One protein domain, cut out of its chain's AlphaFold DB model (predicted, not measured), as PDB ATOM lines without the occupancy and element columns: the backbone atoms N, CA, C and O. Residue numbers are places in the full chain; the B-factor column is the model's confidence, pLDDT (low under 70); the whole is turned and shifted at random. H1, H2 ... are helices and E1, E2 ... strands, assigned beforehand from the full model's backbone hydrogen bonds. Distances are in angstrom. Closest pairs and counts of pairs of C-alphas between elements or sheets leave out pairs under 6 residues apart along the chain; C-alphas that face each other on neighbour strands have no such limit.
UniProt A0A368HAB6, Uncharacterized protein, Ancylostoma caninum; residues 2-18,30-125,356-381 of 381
ATOM      1  N   GLY A   2      35.562  38.728 -13.180       34.41
ATOM      2  CA  GLY A   2      35.934  37.356 -12.827       34.41
ATOM      3  C   GLY A   2      37.279  37.021 -13.462       34.41
ATOM      4  O   GLY A   2      37.703  37.727 -14.371       34.41
ATOM      5  N   ALA A   3      37.913  35.933 -13.032       37.31
ATOM      6  CA  ALA A   3      39.212  35.434 -13.513       37.31
ATOM      7  C   ALA A   3      39.341  35.237 -15.050       37.31
ATOM      8  O   ALA A   3      40.417  34.910 -15.541       37.31
ATOM      9  N   ASN A   4      38.264  35.465 -15.810       40.59
ATOM     10  CA  ASN A   4      38.219  35.448 -17.271       40.59
ATOM     11  C   ASN A   4      38.879  36.676 -17.922       40.59
ATOM     12  O   ASN A   4      39.387  36.553 -19.031       40.59
ATOM     13  N   ASP A   5      38.913  37.837 -17.252       43.59
ATOM     14  CA  ASP A   5      39.483  39.065 -17.841       43.59
ATOM     15  C   ASP A   5      41.025  39.042 -17.891       43.59
ATOM     16  O   ASP A   5      41.622  39.824 -18.622       43.59
ATOM     17  N   THR A   6      41.684  38.144 -17.148       50.16
ATOM     18  CA  THR A   6      43.154  38.121 -17.009       50.16
ATOM     19  C   THR A   6      43.880  37.185 -17.976       50.16
ATOM     20  O   THR A   6      45.080  37.340 -18.183       50.16
ATOM     21  N   LEU A   7      43.190  36.203 -18.571       54.59
ATOM     22  CA  LEU A   7      43.830  35.192 -19.432       54.59
ATOM     23  C   LEU A   7      44.161  35.740 -20.832       54.59
ATOM     24  O   LEU A   7      45.104  35.284 -21.469       54.59
ATOM     25  N   PHE A   8      43.413  36.756 -21.277       62.28
ATOM     26  CA  PHE A   8      43.570  37.403 -22.587       62.28
ATOM     27  C   PHE A   8      43.947  38.890 -22.506       62.28
ATOM     28  O   PHE A   8      44.026  39.552 -23.539       62.28
ATOM     29  N   SER A   9      44.172  39.432 -21.303       60.09
ATOM     30  CA  SER A   9      44.651  40.811 -21.123       60.09
ATOM     31  C   SER A   9      46.144  40.966 -21.410       60.09
ATOM     32  O   SER A   9      46.597  42.070 -21.701       60.09
ATOM     33  N   ASN A  10      46.904  39.874 -21.310       71.25
ATOM     34  CA  ASN A  10      48.334  39.855 -21.582       71.25
ATOM     35  C   ASN A  10      48.595  39.509 -23.056       71.25
ATOM     36  O   ASN A  10      47.855  38.704 -23.632       71.25
ATOM     37  N   PRO A  11      49.632  40.097 -23.678       83.44
ATOM     38  CA  PRO A  11      50.007  39.747 -25.038       83.44
ATOM     39  C   PRO A  11      50.418  38.272 -25.102       83.44
ATOM     40  O   PRO A  11      51.159  37.776 -24.255       83.44
ATOM     41  N   ILE A  12      49.922  37.576 -26.118       91.19
ATOM     42  CA  ILE A  12      50.317  36.210 -26.444       91.19
ATOM     43  C   ILE A  12      51.568  36.307 -27.307       91.19
ATOM     44  O   ILE A  12      51.603  37.083 -28.259       91.19
ATOM     45  N   VAL A  13      52.586  35.511 -26.999       94.00
ATOM     46  CA  VAL A  13      53.816  35.475 -27.794       94.00
ATOM     47  C   VAL A  13      53.759  34.303 -28.749       94.00
ATOM     48  O   VAL A  13      53.616  33.151 -28.336       94.00
ATOM     49  N   VAL A  14      53.916  34.599 -30.029       95.06
ATOM     50  CA  VAL A  14      54.033  33.597 -31.090       95.06
ATOM     51  C   VAL A  14      55.326  33.826 -31.853       95.06
ATOM     52  O   VAL A  14      55.780  34.962 -31.977       95.06
ATOM     53  N   TRP A  15      55.914  32.768 -32.396       95.25
ATOM     54  CA  TRP A  15      56.917  32.937 -33.442       95.25
ATOM     55  C   TRP A  15      56.204  33.053 -34.781       95.25
ATOM     56  O   TRP A  15      55.279  32.292 -35.075       95.25
ATOM     57  N   MET A  16      56.603  34.019 -35.597       93.19
ATOM     58  CA  MET A  16      56.000  34.236 -36.906       93.19
ATOM     59  C   MET A  16      57.072  34.371 -37.968       93.19
ATOM     60  O   MET A  16      58.039  35.119 -37.818       93.19
ATOM     61  N   GLN A  17      56.851  33.687 -39.086       91.62
ATOM     62  CA  GLN A  17      57.659  33.854 -40.282       91.62
ATOM     63  C   GLN A  17      57.615  35.313 -40.762       91.62
ATOM     64  O   GLN A  17      56.541  35.917 -40.861       91.62
ATOM     65  N   ARG A  18      58.780  35.864 -41.124       85.75
ATOM     66  CA  ARG A  18      58.884  37.182 -41.765       85.75
ATOM     67  C   ARG A  18      58.283  37.119 -43.170       85.75
ATOM     68  O   ARG A  18      58.732  36.334 -44.004       85.75
ATOM     69  N   LEU A  30      49.957  27.851 -41.875       93.44
ATOM     70  CA  LEU A  30      50.358  26.761 -41.000       93.44
ATOM     71  C   LEU A  30      50.381  27.266 -39.558       93.44
ATOM     72  O   LEU A  30      51.192  28.127 -39.217       93.44
ATOM     73  N   LEU A  31      49.512  26.704 -38.721       95.31
ATOM     74  CA  LEU A  31      49.598  26.847 -37.273       95.31
ATOM     75  C   LEU A  31      50.366  25.654 -36.703       95.31
ATOM     76  O   LEU A  31      49.869  24.530 -36.725       95.31
ATOM     77  N   ARG A  32      51.555  25.902 -36.160       95.69
ATOM     78  CA  ARG A  32      52.368  24.879 -35.499       95.69
ATOM     79  C   ARG A  32      52.296  25.047 -33.984       95.69
ATOM     80  O   ARG A  32      52.575  26.116 -33.456       95.69
ATOM     81  N   ILE A  33      51.925  23.997 -33.272       96.88
ATOM     82  CA  ILE A  33      51.803  23.960 -31.816       96.88
ATOM     83  C   ILE A  33      52.979  23.137 -31.298       96.88
ATOM     84  O   ILE A  33      53.036  21.925 -31.510       96.88
ATOM     85  N   LYS A  34      53.950  23.797 -30.667       95.62
ATOM     86  CA  LYS A  34      55.187  23.151 -30.205       95.62
ATOM     87  C   LYS A  34      55.859  23.934 -29.088       95.62
ATOM     88  O   LYS A  34      55.514  25.083 -28.834       95.62
ATOM     89  N   HIS A  35      56.822  23.306 -28.425       95.31
ATOM     90  CA  HIS A  35      57.582  23.957 -27.365       95.31
ATOM     91  C   HIS A  35      58.457  25.102 -27.925       95.31
ATOM     92  O   HIS A  35      59.059  24.923 -28.987       95.31
ATOM     93  N   PRO A  36      58.596  26.247 -27.227       95.19
ATOM     94  CA  PRO A  36      59.347  27.400 -27.734       95.19
ATOM     95  C   PRO A  36      60.834  27.157 -28.035       95.19
ATOM     96  O   PRO A  36      61.413  27.879 -28.842       95.19
ATOM     97  N   THR A  37      61.460  26.143 -27.426       93.12
ATOM     98  CA  THR A  37      62.855  25.753 -27.741       93.12
ATOM     99  C   THR A  37      63.019  25.279 -29.181       93.12
ATOM    100  O   THR A  37      64.091  25.404 -29.760       93.12
ATOM    101  N   GLU A  38      61.945  24.784 -29.790       92.81
ATOM    102  CA  GLU A  38      61.957  24.248 -31.151       92.81
ATOM    103  C   GLU A  38      61.492  25.292 -32.175       92.81
ATOM    104  O   GLU A  38      61.322  24.976 -33.349       92.81
ATOM    105  N   PHE A  39      61.225  26.541 -31.773       94.38
ATOM    106  CA  PHE A  39      60.723  27.558 -32.699       94.38
ATOM    107  C   PHE A  39      61.678  27.824 -33.873       94.38
ATOM    108  O   PHE A  39      62.902  27.758 -33.729       94.38
ATOM    109  N   GLY A  40      61.092  28.106 -35.040       90.25
ATOM    110  CA  GLY A  40      61.782  28.332 -36.315       90.25
ATOM    111  C   GLY A  40      62.225  27.072 -37.068       90.25
ATOM    112  O   GLY A  40      62.706  27.180 -38.196       90.25
ATOM    113  N   GLU A  41      62.047  25.886 -36.484       90.88
ATOM    114  CA  GLU A  41      62.415  24.601 -37.094       90.88
ATOM    115  C   GLU A  41      61.207  23.804 -37.599       90.88
ATOM    116  O   GLU A  41      60.102  23.898 -37.059       90.88
ATOM    117  N   ASP A  42      61.412  22.996 -38.634       86.88
ATOM    118  CA  ASP A  42      60.417  22.050 -39.131       86.88
ATOM    119  C   ASP A  42      60.276  20.816 -38.214       86.88
ATOM    120  O   ASP A  42      60.910  20.702 -37.162       86.88
ATOM    121  N   THR A  43      59.438  19.857 -38.613       84.50
ATOM    122  CA  THR A  43      59.234  18.595 -37.879       84.50
ATOM    123  C   THR A  43      60.491  17.731 -37.780       84.50
ATOM    124  O   THR A  43      60.475  16.759 -37.044       84.50
ATOM    125  N   ARG A  44      61.589  18.057 -38.472       80.06
ATOM    126  CA  ARG A  44      62.869  17.330 -38.421       80.06
ATOM    127  C   ARG A  44      63.920  18.061 -37.582       80.06
ATOM    128  O   ARG A  44      65.037  17.565 -37.466       80.06
ATOM    129  N   GLY A  45      63.584  19.218 -37.008       83.06
ATOM    130  CA  GLY A  45      64.541  20.079 -36.306       83.06
ATOM    131  C   GLY A  45      65.445  20.876 -37.253       83.06
ATOM    132  O   GLY A  45      66.497  21.362 -36.850       83.06
ATOM    133  N   ILE A  46      65.083  20.986 -38.536       81.88
ATOM    134  CA  ILE A  46      65.844  21.764 -39.518       81.88
ATOM    135  C   ILE A  46      65.259  23.180 -39.568       81.88
ATOM    136  O   ILE A  46      64.038  23.313 -39.666       81.88
ATOM    137  N   PRO A  47      66.083  24.247 -39.550       84.56
ATOM    138  CA  PRO A  47      65.596  25.611 -39.737       84.56
ATOM    139  C   PRO A  47      64.740  25.741 -41.007       84.56
ATOM    140  O   PRO A  47      65.209  25.454 -42.110       84.56
ATOM    141  N   ASP A  48      63.487  26.163 -40.839       80.56
ATOM    142  CA  ASP A  48      62.459  26.146 -41.891       80.56
ATOM    143  C   ASP A  48      62.390  27.514 -42.593       80.56
ATOM    144  O   ASP A  48      62.607  27.633 -43.801       80.56
ATOM    145  N   TYR A  49      62.186  28.585 -41.811       83.75
ATOM    146  CA  TYR A  49      62.071  29.959 -42.311       83.75
ATOM    147  C   TYR A  49      62.706  30.983 -41.368       83.75
ATOM    148  O   TYR A  49      62.817  30.772 -40.164       83.75
ATOM    149  N   SER A  50      63.043  32.160 -41.903       87.12
ATOM    150  CA  SER A  50      63.355  33.323 -41.071       87.12
ATOM    151  C   SER A  50      62.085  33.864 -40.409       87.12
ATOM    152  O   SER A  50      61.087  34.106 -41.095       87.12
ATOM    153  N   GLY A  51      62.144  34.141 -39.112       91.50
ATOM    154  CA  GLY A  51      61.025  34.665 -38.336       91.50
ATOM    155  C   GLY A  51      61.491  35.294 -37.031       91.50
ATOM    156  O   GLY A  51      62.690  35.357 -36.763       91.50
ATOM    157  N   GLU A  52      60.544  35.781 -36.242       93.25
ATOM    158  CA  GLU A  52      60.808  36.397 -34.941       93.25
ATOM    159  C   GLU A  52      59.632  36.212 -33.984       93.25
ATOM    160  O   GLU A  52      58.515  35.888 -34.400       93.25
ATOM    161  N   LEU A  53      59.893  36.408 -32.690       94.75
ATOM    162  CA  LEU A  53      58.837  36.457 -31.687       94.75
ATOM    163  C   LEU A  53      58.030  37.746 -31.840       94.75
ATOM    164  O   LEU A  53      58.594  38.836 -31.924       94.75
ATOM    165  N   MET A  54      56.709  37.614 -31.825       93.31
ATOM    166  CA  MET A  54      55.769  38.718 -31.931       93.31
ATOM    167  C   MET A  54      54.758  38.676 -30.792       93.31
ATOM    168  O   MET A  54      54.198  37.623 -30.482       93.31
ATOM    169  N   ASP A  55      54.496  39.847 -30.215       92.69
ATOM    170  CA  ASP A  55      53.364  40.064 -29.323       92.69
ATOM    171  C   ASP A  55      52.085  40.221 -30.138       92.69
ATOM    172  O   ASP A  55      51.962  41.118 -30.976       92.69
ATOM    173  N   VAL A  56      51.119  39.347 -29.885       90.69
ATOM    174  CA  VAL A  56      49.822  39.337 -30.555       90.69
ATOM    175  C   VAL A  56      48.698  39.258 -29.530       90.69
ATOM    176  O   VAL A  56      48.868  38.757 -28.422       90.69
ATOM    177  N   ASN A  57      47.518  39.744 -29.894       87.56
ATOM    178  CA  ASN A  57      46.313  39.494 -29.111       87.56
ATOM    179  C   ASN A  57      45.578  38.253 -29.645       87.56
ATOM    180  O   ASN A  57      45.852  37.759 -30.743       87.56
ATOM    181  N   LEU A  58      44.621  37.750 -28.865       83.81
ATOM    182  CA  LEU A  58      43.826  36.590 -29.267       83.81
ATOM    183  C   LEU A  58      43.066  36.844 -30.575       83.81
ATOM    184  O   LEU A  58      42.976  35.953 -31.410       83.81
ATOM    185  N   GLU A  59      42.542  38.055 -30.775       84.88
ATOM    186  CA  GLU A  59      41.800  38.406 -31.992       84.88
ATOM    187  C   GLU A  59      42.648  38.228 -33.257       84.88
ATOM    188  O   GLU A  59      42.170  37.663 -34.242       84.88
ATOM    189  N   LEU A  60      43.920  38.633 -33.215       85.38
ATOM    190  CA  LEU A  60      44.853  38.445 -34.318       85.38
ATOM    191  C   LEU A  60      45.141  36.960 -34.553       85.38
ATOM    192  O   LEU A  60      45.095  36.528 -35.703       85.38
ATOM    193  N   ILE A  61      45.348  36.165 -33.494       85.44
ATOM    194  CA  ILE A  61      45.504  34.705 -33.629       85.44
ATOM    195  C   ILE A  61      44.283  34.102 -34.326       85.44
ATOM    196  O   ILE A  61      44.422  33.397 -35.323       85.44
ATOM    197  N   MET A  62      43.084  34.436 -33.851       87.44
ATOM    198  CA  MET A  62      41.823  33.933 -34.400       87.44
ATOM    199  C   MET A  62      41.590  34.385 -35.851       87.44
ATOM    200  O   MET A  62      40.890  33.712 -36.608       87.44
ATOM    201  N   SER A  63      42.199  35.495 -36.277       86.94
ATOM    202  CA  SER A  63      42.115  35.972 -37.659       86.94
ATOM    203  C   SER A  63      42.937  35.144 -38.654       86.94
ATOM    204  O   SER A  63      42.632  35.176 -39.847       86.94
ATOM    205  N   PHE A  64      43.933  34.373 -38.190       85.31
ATOM    206  CA  PHE A  64      44.825  33.615 -39.073       85.31
ATOM    207  C   PHE A  64      44.137  32.475 -39.824       85.31
ATOM    208  O   PHE A  64      44.561  32.163 -40.932       85.31
ATOM    209  N   ARG A  65      43.085  31.874 -39.248       90.81
ATOM    210  CA  ARG A  65      42.271  30.801 -39.858       90.81
ATOM    211  C   ARG A  65      43.122  29.714 -40.543       90.81
ATOM    212  O   ARG A  65      43.159  29.667 -41.778       90.81
ATOM    213  N   PRO A  66      43.833  28.875 -39.767       93.44
ATOM    214  CA  PRO A  66      44.778  27.909 -40.312       93.44
ATOM    215  C   PRO A  66      44.143  26.973 -41.338       93.44
ATOM    216  O   PRO A  66      43.012  26.516 -41.177       93.44
ATOM    217  N   THR A  67      44.911  26.656 -42.377       92.81
ATOM    218  CA  THR A  67      44.599  25.582 -43.329       92.81
ATOM    219  C   THR A  67      45.282  24.278 -42.937       92.81
ATOM    220  O   THR A  67      44.773  23.195 -43.227       92.81
ATOM    221  N   VAL A  68      46.419  24.377 -42.245       94.25
ATOM    222  CA  VAL A  68      47.185  23.246 -41.726       94.25
ATOM    223  C   VAL A  68      47.458  23.465 -40.246       94.25
ATOM    224  O   VAL A  68      47.845  24.562 -39.838       94.25
ATOM    225  N   ILE A  69      47.283  22.411 -39.455       96.25
ATOM    226  CA  ILE A  69      47.709  22.366 -38.059       96.25
ATOM    227  C   ILE A  69      48.793  21.298 -37.919       96.25
ATOM    228  O   ILE A  69      48.592  20.153 -38.316       96.25
ATOM    229  N   GLU A  70      49.926  21.666 -37.334       96.38
ATOM    230  CA  GLU A  70      50.992  20.739 -36.946       96.38
ATOM    231  C   GLU A  70      51.144  20.770 -35.428       96.38
ATOM    232  O   GLU A  70      51.315  21.839 -34.850       96.38
ATOM    233  N   ILE A  71      51.107  19.620 -34.768       97.38
ATOM    234  CA  ILE A  71      51.437  19.497 -33.347       97.38
ATOM    235  C   ILE A  71      52.712  18.680 -33.264       97.38
ATOM    236  O   ILE A  71      52.753  17.559 -33.763       97.38
ATOM    237  N   THR A  72      53.764  19.240 -32.673       94.50
ATOM    238  CA  THR A  72      55.077  18.587 -32.705       94.50
ATOM    239  C   THR A  72      55.749  18.580 -31.347       94.50
ATOM    240  O   THR A  72      55.615  19.544 -30.589       94.50
ATOM    241  N   HIS A  73      56.533  17.531 -31.098       91.25
ATOM    242  CA  HIS A  73      57.332  17.332 -29.889       91.25
ATOM    243  C   HIS A  73      56.497  17.143 -28.605       91.25
ATOM    244  O   HIS A  73      55.338  17.549 -28.488       91.25
ATOM    245  N   SER A  74      57.098  16.522 -27.589       88.88
ATOM    246  CA  SER A  74      56.393  16.110 -26.366       88.88
ATOM    247  C   SER A  74      55.909  17.266 -25.484       88.88
ATOM    248  O   SER A  74      54.876  17.163 -24.838       88.88
ATOM    249  N   ARG A  75      56.605  18.407 -25.477       91.31
ATOM    250  CA  ARG A  75      56.267  19.568 -24.627       91.31
ATOM    251  C   ARG A  75      55.371  20.598 -25.326       91.31
ATOM    252  O   ARG A  75      55.484  21.797 -25.076       91.31
ATOM    253  N   ASN A  76      54.526  20.155 -26.251       94.56
ATOM    254  CA  ASN A  76      53.632  21.044 -26.988       94.56
ATOM    255  C   ASN A  76      52.502  21.594 -26.078       94.56
ATOM    256  O   ASN A  76      51.998  20.879 -25.212       94.56
ATOM    257  N   PRO A  77      52.061  22.852 -26.261       95.62
ATOM    258  CA  PRO A  77      51.063  23.495 -25.399       95.62
ATOM    259  C   PRO A  77      49.609  23.279 -25.875       95.62
ATOM    260  O   PRO A  77      48.770  24.170 -25.703       95.62
ATOM    261  N   LEU A  78      49.274  22.136 -26.494       96.31
ATOM    262  CA  LEU A  78      47.929  21.916 -27.051       96.31
ATOM    263  C   LEU A  78      46.826  22.010 -25.989       96.31
ATOM    264  O   LEU A  78      45.797  22.642 -26.225       96.31
ATOM    265  N   SER A  79      47.043  21.429 -24.809       94.75
ATOM    266  CA  SER A  79      46.071  21.462 -23.707       94.75
ATOM    267  C   SER A  79      45.766  22.895 -23.247       94.75
ATOM    268  O   SER A  79      44.619  23.231 -22.945       94.75
ATOM    269  N   ASN A  80      46.771  23.777 -23.267       92.50
ATOM    270  CA  ASN A  80      46.607  25.196 -22.961       92.50
ATOM    271  C   ASN A  80      45.749  25.890 -24.027       92.50
ATOM    272  O   ASN A  80      44.827  26.630 -23.681       92.50
ATOM    273  N   LEU A  81      46.006  25.617 -25.313       93.00
ATOM    274  CA  LEU A  81      45.183  26.129 -26.412       93.00
ATOM    275  C   LEU A  81      43.732  25.645 -26.296       93.00
ATOM    276  O   LEU A  81      42.803  26.442 -26.428       93.00
ATOM    277  N   ASN A  82      43.528  24.359 -26.000       94.12
ATOM    278  CA  ASN A  82      42.197  23.779 -25.861       94.12
ATOM    279  C   ASN A  82      41.371  24.477 -24.783       94.12
ATOM    280  O   ASN A  82      40.247  24.889 -25.085       94.12
ATOM    281  N   LYS A  83      41.951  24.660 -23.589       92.31
ATOM    282  CA  LYS A  83      41.333  25.365 -22.456       92.31
ATOM    283  C   LYS A  83      41.025  26.821 -22.782       92.31
ATOM    284  O   LYS A  83      39.943  27.310 -22.475       92.31
ATOM    285  N   ALA A  84      41.948  27.532 -23.426       90.00
ATOM    286  CA  ALA A  84      41.717  28.925 -23.796       90.00
ATOM    287  C   ALA A  84      40.525  29.064 -24.753       90.00
ATOM    288  O   ALA A  84      39.646  29.895 -24.549       90.00
ATOM    289  N   LEU A  85      40.444  28.190 -25.753       91.31
ATOM    290  CA  LEU A  85      39.359  28.180 -26.730       91.31
ATOM    291  C   LEU A  85      37.982  27.819 -26.136       91.31
ATOM    292  O   LEU A  85      36.975  28.165 -26.744       91.31
ATOM    293  N   GLU A  86      37.899  27.185 -24.958       91.06
ATOM    294  CA  GLU A  86      36.616  26.983 -24.246       91.06
ATOM    295  C   GLU A  86      35.985  28.301 -23.782       91.06
ATOM    296  O   GLU A  86      34.770  28.392 -23.622       91.06
ATOM    297  N   HIS A  87      36.808  29.333 -23.595       89.31
ATOM    298  CA  HIS A  87      36.378  30.662 -23.169       89.31
ATOM    299  C   HIS A  87      36.066  31.580 -24.358       89.31
ATOM    300  O   HIS A  87      35.676  32.733 -24.170       89.31
ATOM    301  N   VAL A  88      36.241  31.086 -25.587       90.06
ATOM    302  CA  VAL A  88      35.956  31.817 -26.819       90.06
ATOM    303  C   VAL A  88      34.581  31.421 -27.338       90.06
ATOM    304  O   VAL A  88      34.174  30.263 -27.277       90.06
ATOM    305  N   GLU A  89      33.850  32.393 -27.882       91.56
ATOM    306  CA  GLU A  89      32.549  32.146 -28.496       91.56
ATOM    307  C   GLU A  89      32.649  31.055 -29.577       91.56
ATOM    308  O   GLU A  89      33.466  31.139 -30.497       91.56
ATOM    309  N   GLY A  90      31.791  30.034 -29.494       90.94
ATOM    310  CA  GLY A  90      31.871  28.865 -30.375       90.94
ATOM    311  C   GLY A  90      31.753  29.188 -31.870       90.94
ATOM    312  O   GLY A  90      32.313  28.468 -32.692       90.94
ATOM    313  N   SER A  91      31.071  30.278 -32.239       92.31
ATOM    314  CA  SER A  91      31.008  30.783 -33.620       92.31
ATOM    315  C   SER A  91      32.394  31.193 -34.140       92.31
ATOM    316  O   SER A  91      32.784  30.784 -35.233       92.31
ATOM    317  N   LYS A  92      33.178  31.906 -33.322       93.06
ATOM    318  CA  LYS A  92      34.551  32.328 -33.631       93.06
ATOM    319  C   LYS A  92      35.511  31.144 -33.684       93.06
ATOM    320  O   LYS A  92      36.368  31.096 -34.560       93.06
ATOM    321  N   VAL A  93      35.354  30.168 -32.788       93.31
ATOM    322  CA  VAL A  93      36.153  28.927 -32.813       93.31
ATOM    323  C   VAL A  93      35.898  28.139 -34.100       93.31
ATOM    324  O   VAL A  93      36.844  27.708 -34.755       93.31
ATOM    325  N   LYS A  94      34.629  28.006 -34.507       92.75
ATOM    326  CA  LYS A  94      34.267  27.382 -35.788       92.75
ATOM    327  C   LYS A  94      34.846  28.136 -36.980       92.75
ATOM    328  O   LYS A  94      35.326  27.509 -37.914       92.75
ATOM    329  N   GLU A  95      34.812  29.465 -36.958       92.75
ATOM    330  CA  GLU A  95      35.382  30.280 -38.032       92.75
ATOM    331  C   GLU A  95      36.908  30.136 -38.126       92.75
ATOM    332  O   GLU A  95      37.450  30.051 -39.229       92.75
ATOM    333  N   PHE A  96      37.589  30.052 -36.982       93.56
ATOM    334  CA  PHE A  96      39.031  29.842 -36.912       93.56
ATOM    335  C   PHE A  96      39.456  28.510 -37.537       93.56
ATOM    336  O   PHE A  96      40.355  28.490 -38.372       93.56
ATOM    337  N   PHE A  97      38.773  27.412 -37.210       94.75
ATOM    338  CA  PHE A  97      39.083  26.094 -37.775       94.75
ATOM    339  C   PHE A  97      38.374  25.788 -39.101       94.75
ATOM    340  O   PHE A  97      38.593  24.730 -39.686       94.75
ATOM    341  N   GLY A  98      37.548  26.705 -39.611       91.88
ATOM    342  CA  GLY A  98      36.676  26.460 -40.763       91.88
ATOM    343  C   GLY A  98      37.399  26.232 -42.095       91.88
ATOM    344  O   GLY A  98      36.753  25.869 -43.074       91.88
ATOM    345  N   ARG A  99      38.719  26.452 -42.149       90.69
ATOM    346  CA  ARG A  99      39.567  26.229 -43.335       90.69
ATOM    347  C   ARG A  99      40.577  25.100 -43.170       90.69
ATOM    348  O   ARG A  99      41.330  24.840 -44.108       90.69
ATOM    349  N   VAL A 100      40.617  24.451 -42.007       93.69
ATOM    350  CA  VAL A 100      41.572  23.372 -41.756       93.69
ATOM    351  C   VAL A 100      41.282  22.233 -42.724       93.69
ATOM    352  O   VAL A 100      40.155  21.767 -42.825       93.69
ATOM    353  N   LYS A 101      42.312  21.804 -43.446       92.69
ATOM    354  CA  LYS A 101      42.282  20.658 -44.361       92.69
ATOM    355  C   LYS A 101      43.205  19.542 -43.895       92.69
ATOM    356  O   LYS A 101      42.936  18.380 -44.182       92.69
ATOM    357  N   LEU A 102      44.269  19.876 -43.166       94.62
ATOM    358  CA  LEU A 102      45.283  18.919 -42.738       94.62
ATOM    359  C   LEU A 102      45.628  19.098 -41.258       94.62
ATOM    360  O   LEU A 102      45.846  20.218 -40.792       94.62
ATOM    361  N   LEU A 103      45.736  17.973 -40.556       97.06
ATOM    362  CA  LEU A 103      46.273  17.880 -39.205       97.06
ATOM    363  C   LEU A 103      47.435  16.888 -39.218       97.06
ATOM    364  O   LEU A 103      47.288  15.766 -39.702       97.06
ATOM    365  N   SER A 104      48.577  17.304 -38.688       95.94
ATOM    366  CA  SER A 104      49.767  16.469 -38.553       95.94
ATOM    367  C   SER A 104      50.231  16.441 -37.100       95.94
ATOM    368  O   SER A 104      50.255  17.483 -36.439       95.94
ATOM    369  N   LEU A 105      50.572  15.254 -36.595       95.62
ATOM    370  CA  LEU A 105      51.179  15.070 -35.280       95.62
ATOM    371  C   LEU A 105      52.527  14.358 -35.406       95.62
ATOM    372  O   LEU A 105      52.561  13.209 -35.825       95.62
ATOM    373  N   ASP A 106      53.617  14.997 -34.995       93.06
ATOM    374  CA  ASP A 106      54.969  14.427 -35.094       93.06
ATOM    375  C   ASP A 106      55.673  14.437 -33.739       93.06
ATOM    376  O   ASP A 106      55.837  15.498 -33.129       93.06
ATOM    377  N   ARG A 107      56.074  13.257 -33.243       91.81
ATOM    378  CA  ARG A 107      56.772  13.103 -31.948       91.81
ATOM    379  C   ARG A 107      56.032  13.796 -30.800       91.81
ATOM    380  O   ARG A 107      56.629  14.296 -29.843       91.81
ATOM    381  N   ALA A 108      54.715  13.898 -30.942       92.94
ATOM    382  CA  ALA A 108      53.865  14.710 -30.101       92.94
ATOM    383  C   ALA A 108      53.326  13.865 -28.947       92.94
ATOM    384  O   ALA A 108      52.682  12.838 -29.160       92.94
ATOM    385  N   ASP A 109      53.551  14.328 -27.721       92.81
ATOM    386  CA  ASP A 109      52.881  13.784 -26.543       92.81
ATOM    387  C   ASP A 109      51.593  14.582 -26.343       92.81
ATOM    388  O   ASP A 109      51.611  15.749 -25.943       92.81
ATOM    389  N   VAL A 110      50.479  13.996 -26.767       94.12
ATOM    390  CA  VAL A 110      49.161  14.628 -26.755       94.12
ATOM    391  C   VAL A 110      48.196  13.708 -26.038       94.12
ATOM    392  O   VAL A 110      48.047  12.546 -26.407       94.12
ATOM    393  N   ALA A 111      47.479  14.230 -25.043       94.88
ATOM    394  CA  ALA A 111      46.416  13.468 -24.409       94.88
ATOM    395  C   ALA A 111      45.289  13.188 -25.415       94.88
ATOM    396  O   ALA A 111      44.847  14.076 -26.146       94.88
ATOM    397  N   LEU A 112      44.757  11.963 -25.401       96.06
ATOM    398  CA  LEU A 112      43.652  11.560 -26.276       96.06
ATOM    399  C   LEU A 112      42.458  12.529 -26.195       96.06
ATOM    400  O   LEU A 112      41.883  12.898 -27.218       96.06
ATOM    401  N   SER A 113      42.104  12.979 -24.987       96.50
ATOM    402  CA  SER A 113      41.015  13.939 -24.766       96.50
ATOM    403  C   SER A 113      41.276  15.297 -25.413       96.50
ATOM    404  O   SER A 113      40.339  15.923 -25.908       96.50
ATOM    405  N   ASP A 114      42.532  15.748 -25.435       96.88
ATOM    406  CA  ASP A 114      42.912  17.010 -26.066       96.88
ATOM    407  C   ASP A 114      42.811  16.919 -27.589       96.88
ATOM    408  O   ASP A 114      42.279  17.832 -28.226       96.88
ATOM    409  N   LEU A 115      43.253  15.802 -28.174       97.56
ATOM    410  CA  LEU A 115      43.118  15.572 -29.609       97.56
ATOM    411  C   LEU A 115      41.646  15.466 -30.027       97.56
ATOM    412  O   LEU A 115      41.243  16.117 -30.987       97.56
ATOM    413  N   ILE A 116      40.824  14.712 -29.287       97.50
ATOM    414  CA  ILE A 116      39.375  14.628 -29.541       97.50
ATOM    415  C   ILE A 116      38.735  16.019 -29.457       97.50
ATOM    416  O   ILE A 116      37.986  16.404 -30.353       97.50
ATOM    417  N   SER A 117      39.074  16.803 -28.428       96.12
ATOM    418  CA  SER A 117      38.542  18.161 -28.253       96.12
ATOM    419  C   SER A 117      38.897  19.080 -29.424       96.12
ATOM    420  O   SER A 117      38.059  19.871 -29.861       96.12
ATOM    421  N   LEU A 118      40.113  18.961 -29.966       96.81
ATOM    422  CA  LEU A 118      40.520  19.681 -31.170       96.81
ATOM    423  C   LEU A 118      39.730  19.209 -32.398       96.81
ATOM    424  O   LEU A 118      39.146  20.033 -33.101       96.81
ATOM    425  N   LEU A 119      39.669  17.896 -32.641       97.06
ATOM    426  CA  LEU A 119      38.967  17.316 -33.790       97.06
ATOM    427  C   LEU A 119      37.488  17.722 -33.817       97.06
ATOM    428  O   LEU A 119      36.970  18.069 -34.877       97.06
ATOM    429  N   GLN A 120      36.820  17.764 -32.662       95.56
ATOM    430  CA  GLN A 120      35.417  18.179 -32.520       95.56
ATOM    431  C   GLN A 120      35.147  19.635 -32.921       95.56
ATOM    432  O   GLN A 120      34.008  19.992 -33.226       95.56
ATOM    433  N   ARG A 121      36.182  20.480 -32.953       94.75
ATOM    434  CA  ARG A 121      36.090  21.885 -33.380       94.75
ATOM    435  C   ARG A 121      36.334  22.061 -34.877       94.75
ATOM    436  O   ARG A 121      36.013  23.117 -35.418       94.75
ATOM    437  N   ILE A 122      36.861  21.034 -35.538       95.19
ATOM    438  CA  ILE A 122      37.115  21.003 -36.975       95.19
ATOM    439  C   ILE A 122      35.864  20.470 -37.694       95.19
ATOM    440  O   ILE A 122      35.227  19.500 -37.265       95.19
ATOM    441  N   SER A 123      35.488  21.128 -38.792       90.56
ATOM    442  CA  SER A 123      34.316  20.759 -39.601       90.56
ATOM    443  C   SER A 123      34.640  19.821 -40.759       90.56
ATOM    444  O   SER A 123      33.785  19.032 -41.148       90.56
ATOM    445  N   LEU A 124      35.849  19.912 -41.309       89.12
ATOM    446  CA  LEU A 124      36.330  19.105 -42.425       89.12
ATOM    447  C   LEU A 124      37.809  18.812 -42.193       89.12
ATOM    448  O   LEU A 124      38.537  19.699 -41.763       89.12
ATOM    449  N   LEU A 125      38.250  17.589 -42.465       93.50
ATOM    450  CA  LEU A 125      39.664  17.242 -42.435       93.50
ATOM    451  C   LEU A 125      39.950  16.315 -43.612       93.50
ATOM    452  O   LEU A 125      39.544  15.160 -43.602       93.50
ATOM    453  N   LEU A 356      48.944  22.916 -50.366       74.94
ATOM    454  CA  LEU A 356      48.810  23.554 -49.050       74.94
ATOM    455  C   LEU A 356      50.146  24.140 -48.561       74.94
ATOM    456  O   LEU A 356      50.449  24.120 -47.366       74.94
ATOM    457  N   ASN A 357      50.950  24.670 -49.488       72.44
ATOM    458  CA  ASN A 357      52.213  25.331 -49.195       72.44
ATOM    459  C   ASN A 357      51.932  26.521 -48.281       72.44
ATOM    460  O   ASN A 357      51.135  27.387 -48.667       72.44
ATOM    461  N   PRO A 358      52.546  26.576 -47.088       67.50
ATOM    462  CA  PRO A 358      52.296  27.669 -46.174       67.50
ATOM    463  C   PRO A 358      52.837  28.963 -46.778       67.50
ATOM    464  O   PRO A 358      54.020  29.082 -47.082       67.50
ATOM    465  N   VAL A 359      51.951  29.943 -46.933       74.19
ATOM    466  CA  VAL A 359      52.337  31.330 -47.228       74.19
ATOM    467  C   VAL A 359      52.799  32.016 -45.942       74.19
ATOM    468  O   VAL A 359      53.585  32.961 -45.975       74.19
ATOM    469  N   ARG A 360      52.320  31.523 -44.794       85.75
ATOM    470  CA  ARG A 360      52.720  31.996 -43.475       85.75
ATOM    471  C   ARG A 360      52.755  30.854 -42.470       85.75
ATOM    472  O   ARG A 360      51.780  30.114 -42.344       85.75
ATOM    473  N   VAL A 361      53.849  30.769 -41.723       91.56
ATOM    474  CA  VAL A 361      53.973  29.910 -40.540       91.56
ATOM    475  C   VAL A 361      53.800  30.745 -39.275       91.56
ATOM    476  O   VAL A 361      54.428  31.798 -39.119       91.56
ATOM    477  N   VAL A 362      52.940  30.266 -38.380       93.94
ATOM    478  CA  VAL A 362      52.723  30.818 -37.042       93.94
ATOM    479  C   VAL A 362      52.906  29.698 -36.032       93.94
ATOM    480  O   VAL A 362      52.240  28.668 -36.125       93.94
ATOM    481  N   GLU A 363      53.799  29.894 -35.068       95.75
ATOM    482  CA  GLU A 363      54.120  28.886 -34.063       95.75
ATOM    483  C   GLU A 363      53.673  29.349 -32.675       95.75
ATOM    484  O   GLU A 363      54.044  30.424 -32.196       95.75
ATOM    485  N   PHE A 364      52.838  28.530 -32.041       95.62
ATOM    486  CA  PHE A 364      52.241  28.786 -30.741       95.62
ATOM    487  C   PHE A 364      52.918  27.937 -29.660       95.62
ATOM    488  O   PHE A 364      52.957  26.708 -29.757       95.62
ATOM    489  N   GLY A 365      53.417  28.622 -28.626       94.25
ATOM    490  CA  GLY A 365      54.238  28.053 -27.551       94.25
ATOM    491  C   GLY A 365      53.609  28.097 -26.160       94.25
ATOM    492  O   GLY A 365      54.186  27.557 -25.223       94.25
ATOM    493  N   GLY A 366      52.421  28.691 -26.024       93.06
ATOM    494  CA  GLY A 366      51.732  28.870 -24.748       93.06
ATOM    495  C   GLY A 366      51.229  30.301 -24.556       93.06
ATOM    496  O   GLY A 366      51.446  31.168 -25.398       93.06
ATOM    497  N   PHE A 367      50.534  30.535 -23.442       91.12
ATOM    498  CA  PHE A 367      50.015  31.858 -23.073       91.12
ATOM    499  C   PHE A 367      50.925  32.614 -22.088       91.12
ATOM    500  O   PHE A 367      50.731  33.811 -21.894       91.12
ATOM    501  N   ASP A 368      51.919  31.952 -21.479       92.00
ATOM    502  CA  ASP A 368      52.922  32.619 -20.641       92.00
ATOM    503  C   ASP A 368      54.009  33.248 -21.527       92.00
ATOM    504  O   ASP A 368      54.931  32.594 -22.020       92.00
ATOM    505  N   ALA A 369      53.865  34.550 -21.745       92.19
ATOM    506  CA  ALA A 369      54.731  35.354 -22.590       92.19
ATOM    507  C   ALA A 369      56.204  35.369 -22.124       92.19
ATOM    508  O   ALA A 369      57.116  35.444 -22.957       92.19
ATOM    509  N   ASP A 370      56.451  35.303 -20.815       92.81
ATOM    510  CA  ASP A 370      57.799  35.335 -20.245       92.81
ATOM    511  C   ASP A 370      58.472  33.966 -20.362       92.81
ATOM    512  O   ASP A 370      59.656  33.880 -20.704       92.81
ATOM    513  N   GLU A 371      57.722  32.887 -20.128       93.19
ATOM    514  CA  GLU A 371      58.194  31.516 -20.330       93.19
ATOM    515  C   GLU A 371      58.558  31.257 -21.795       93.19
ATOM    516  O   GLU A 371      59.632  30.709 -22.069       93.19
ATOM    517  N   VAL A 372      57.711  31.698 -22.735       95.00
ATOM    518  CA  VAL A 372      57.959  31.544 -24.176       95.00
ATOM    519  C   VAL A 372      59.258  32.237 -24.579       95.00
ATOM    520  O   VAL A 372      60.124  31.606 -25.188       95.00
ATOM    521  N   ARG A 373      59.446  33.505 -24.189       95.19
ATOM    522  CA  ARG A 373      60.677  34.255 -24.495       95.19
ATOM    523  C   ARG A 373      61.914  33.627 -23.877       95.19
ATOM    524  O   ARG A 373      62.943  33.529 -24.544       95.19
ATOM    525  N   ARG A 374      61.829  33.212 -22.610       95.06
ATOM    526  CA  ARG A 374      62.951  32.599 -21.892       95.06
ATOM    527  C   ARG A 374      63.375  31.291 -22.554       95.06
ATOM    528  O   ARG A 374      64.561  31.099 -22.797       95.06
ATOM    529  N   SER A 375      62.407  30.442 -22.886       94.25
ATOM    530  CA  SER A 375      62.631  29.156 -23.548       94.25
ATOM    531  C   SER A 375      63.207  29.326 -24.956       94.25
ATOM    532  O   SER A 375      64.143  28.618 -25.320       94.25
ATOM    533  N   PHE A 376      62.712  30.302 -25.725       93.00
ATOM    534  CA  PHE A 376      63.277  30.636 -27.034       93.00
ATOM    535  C   PHE A 376      64.721  31.147 -26.919       93.00
ATOM    536  O   PHE A 376      65.607  30.653 -27.603       93.00
ATOM    537  N   SER A 377      64.987  32.072 -25.993       90.62
ATOM    538  CA  SER A 377      66.322  32.669 -25.820       90.62
ATOM    539  C   SER A 377      67.358  31.667 -25.299       90.62
ATOM    540  O   SER A 377      68.531  31.773 -25.635       90.62
ATOM    541  N   SER A 378      66.947  30.674 -24.497       85.56
ATOM    542  CA  SER A 378      67.854  29.618 -24.015       85.56
ATOM    543  C   SER A 378      68.382  28.695 -25.116       85.56
ATOM    544  O   SER A 378      69.317  27.949 -24.867       85.56
ATOM    545  N   LYS A 379      67.786  28.742 -26.312       73.31
ATOM    546  CA  LYS A 379      68.253  28.033 -27.506       73.31
ATOM    547  C   LYS A 379      69.410  28.758 -28.202       73.31
ATOM    548  O   LYS A 379      70.226  28.125 -28.859       73.31
ATOM    549  N   GLU A 380      69.447  30.090 -28.109       60.59
ATOM    550  CA  GLU A 380      70.459  30.928 -28.771       60.59
ATOM    551  C   GLU A 380      71.787  30.997 -27.990       60.59
ATOM    552  O   GLU A 380      72.733  31.645 -28.445       60.59
ATOM    553  N   GLN A 381      71.858  30.341 -26.824       45.44
ATOM    554  CA  GLN A 381      73.046  30.187 -25.976       45.44
ATOM    555  C   GLN A 381      73.601  28.772 -26.098       45.44
ATOM    556  O   GLN A 381      74.847  28.649 -26.133       45.44
TER     557      GLN A 381
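What this domain is: This is residues 2 to 18, 30 to 125 and 356 to 381 of the 381 residues of an uncharacterized protein of Ancylostoma caninum (UniProt A0A368HAB6). A strongly twisted sheet of six strands runs through the middle of the model, with four short helices, H1 to H4, gathered to one side of it and the long stretch of residues 34 to 50, together with H5, to the other. Four neighbouring strands, E6, E2, E4 and E5, run parallel; E1, beside E6, and E3, at the edge, complete the mixed order E3, E1, E6, E2, E4, E5. The printed part has 139 residues, with named elements E1, E2, E3, H1, E4, H2, H3, E5, H4, E6 and H5 along the chain, of mixed class, helices and strands. It is compact, with a radius of gyration of the C-alphas of 14.2 A and spans of 41 by 36 by 28 A.

Where its parts are: E1, residues 12 to 17, begins at C-alpha 12 (50.317, 36.210, -26.444) and is 15.8 A long. E2 is residues 30 to 33, and E3, residues 51 to 56, is 14.4 A long. H1 is residues 58 to 63 and E4 residues 68 to 72. H2, residues 78 to 86, spans 12.7 A from C-alpha 78 (47.929, 21.916, -27.051). H3 is residues 90 to 97, E5 residues 102 to 106 and H4 residues 112 to 119. E6, residues 360 to 364, is 13.1 A long. H5, residues 369 to 377, is 12.3 A long and ends at C-alpha 377 (66.322, 32.669, -25.820).

How they stand to each other: From edge strand E3 to edge strand E5 the strands' lines turn by 112 degrees. E3 and E1 are antiparallel, with N 14 and O 54 at 3.1 A; E1 and E6 are antiparallel, with N 363 and O 15 at 2.8 A. E6 and E2 are parallel, with N 32 and O 362 at 2.8 A. E2 and E4 are parallel, with N 33 and O 70 at 2.7 A; so are E4 and E5, with N 71 and O 104 at 2.8 A. E4, H2, H3 and E5 form a strand-helix-strand unit, two parallel neighbour strands joined through helices, with a right-handed crossover. H5 is on the sheet at a height of 9.6 A, over E1 and along the strands, at 2 degrees to E1 on the local plane; their closest C-alphas, of Val 13 and Ala 369, are 5.3 A apart. H1 and H2 only graze the sheet; H3 and H4 are not on it. H1 and H3 touch at a steep tilt of 57 degrees, closest at the C-alphas of Met 62 and Phe 96, 5.6 A. H2 and H4 touch at a steep tilt of 54 degrees, closest at the C-alphas of Ser 79 and Asp 114, 5.9 A. In all five helices every O i to N i+4 pair is within hydrogen-bond range.

The domain as a whole: The two C-alphas farthest apart, of Gly 2 and Ile 46, are 43.0 A apart. Residues 19 to 29 and 126 to 355 are not printed; the C-alphas across these cuts are 13.5 A and 12.9 A apart. The link from E2 to E3 is long, with 17 residues. The mean pLDDT of the printed part is 88.1, and residues 2 to 9, 358, 380 and 381 are under 70.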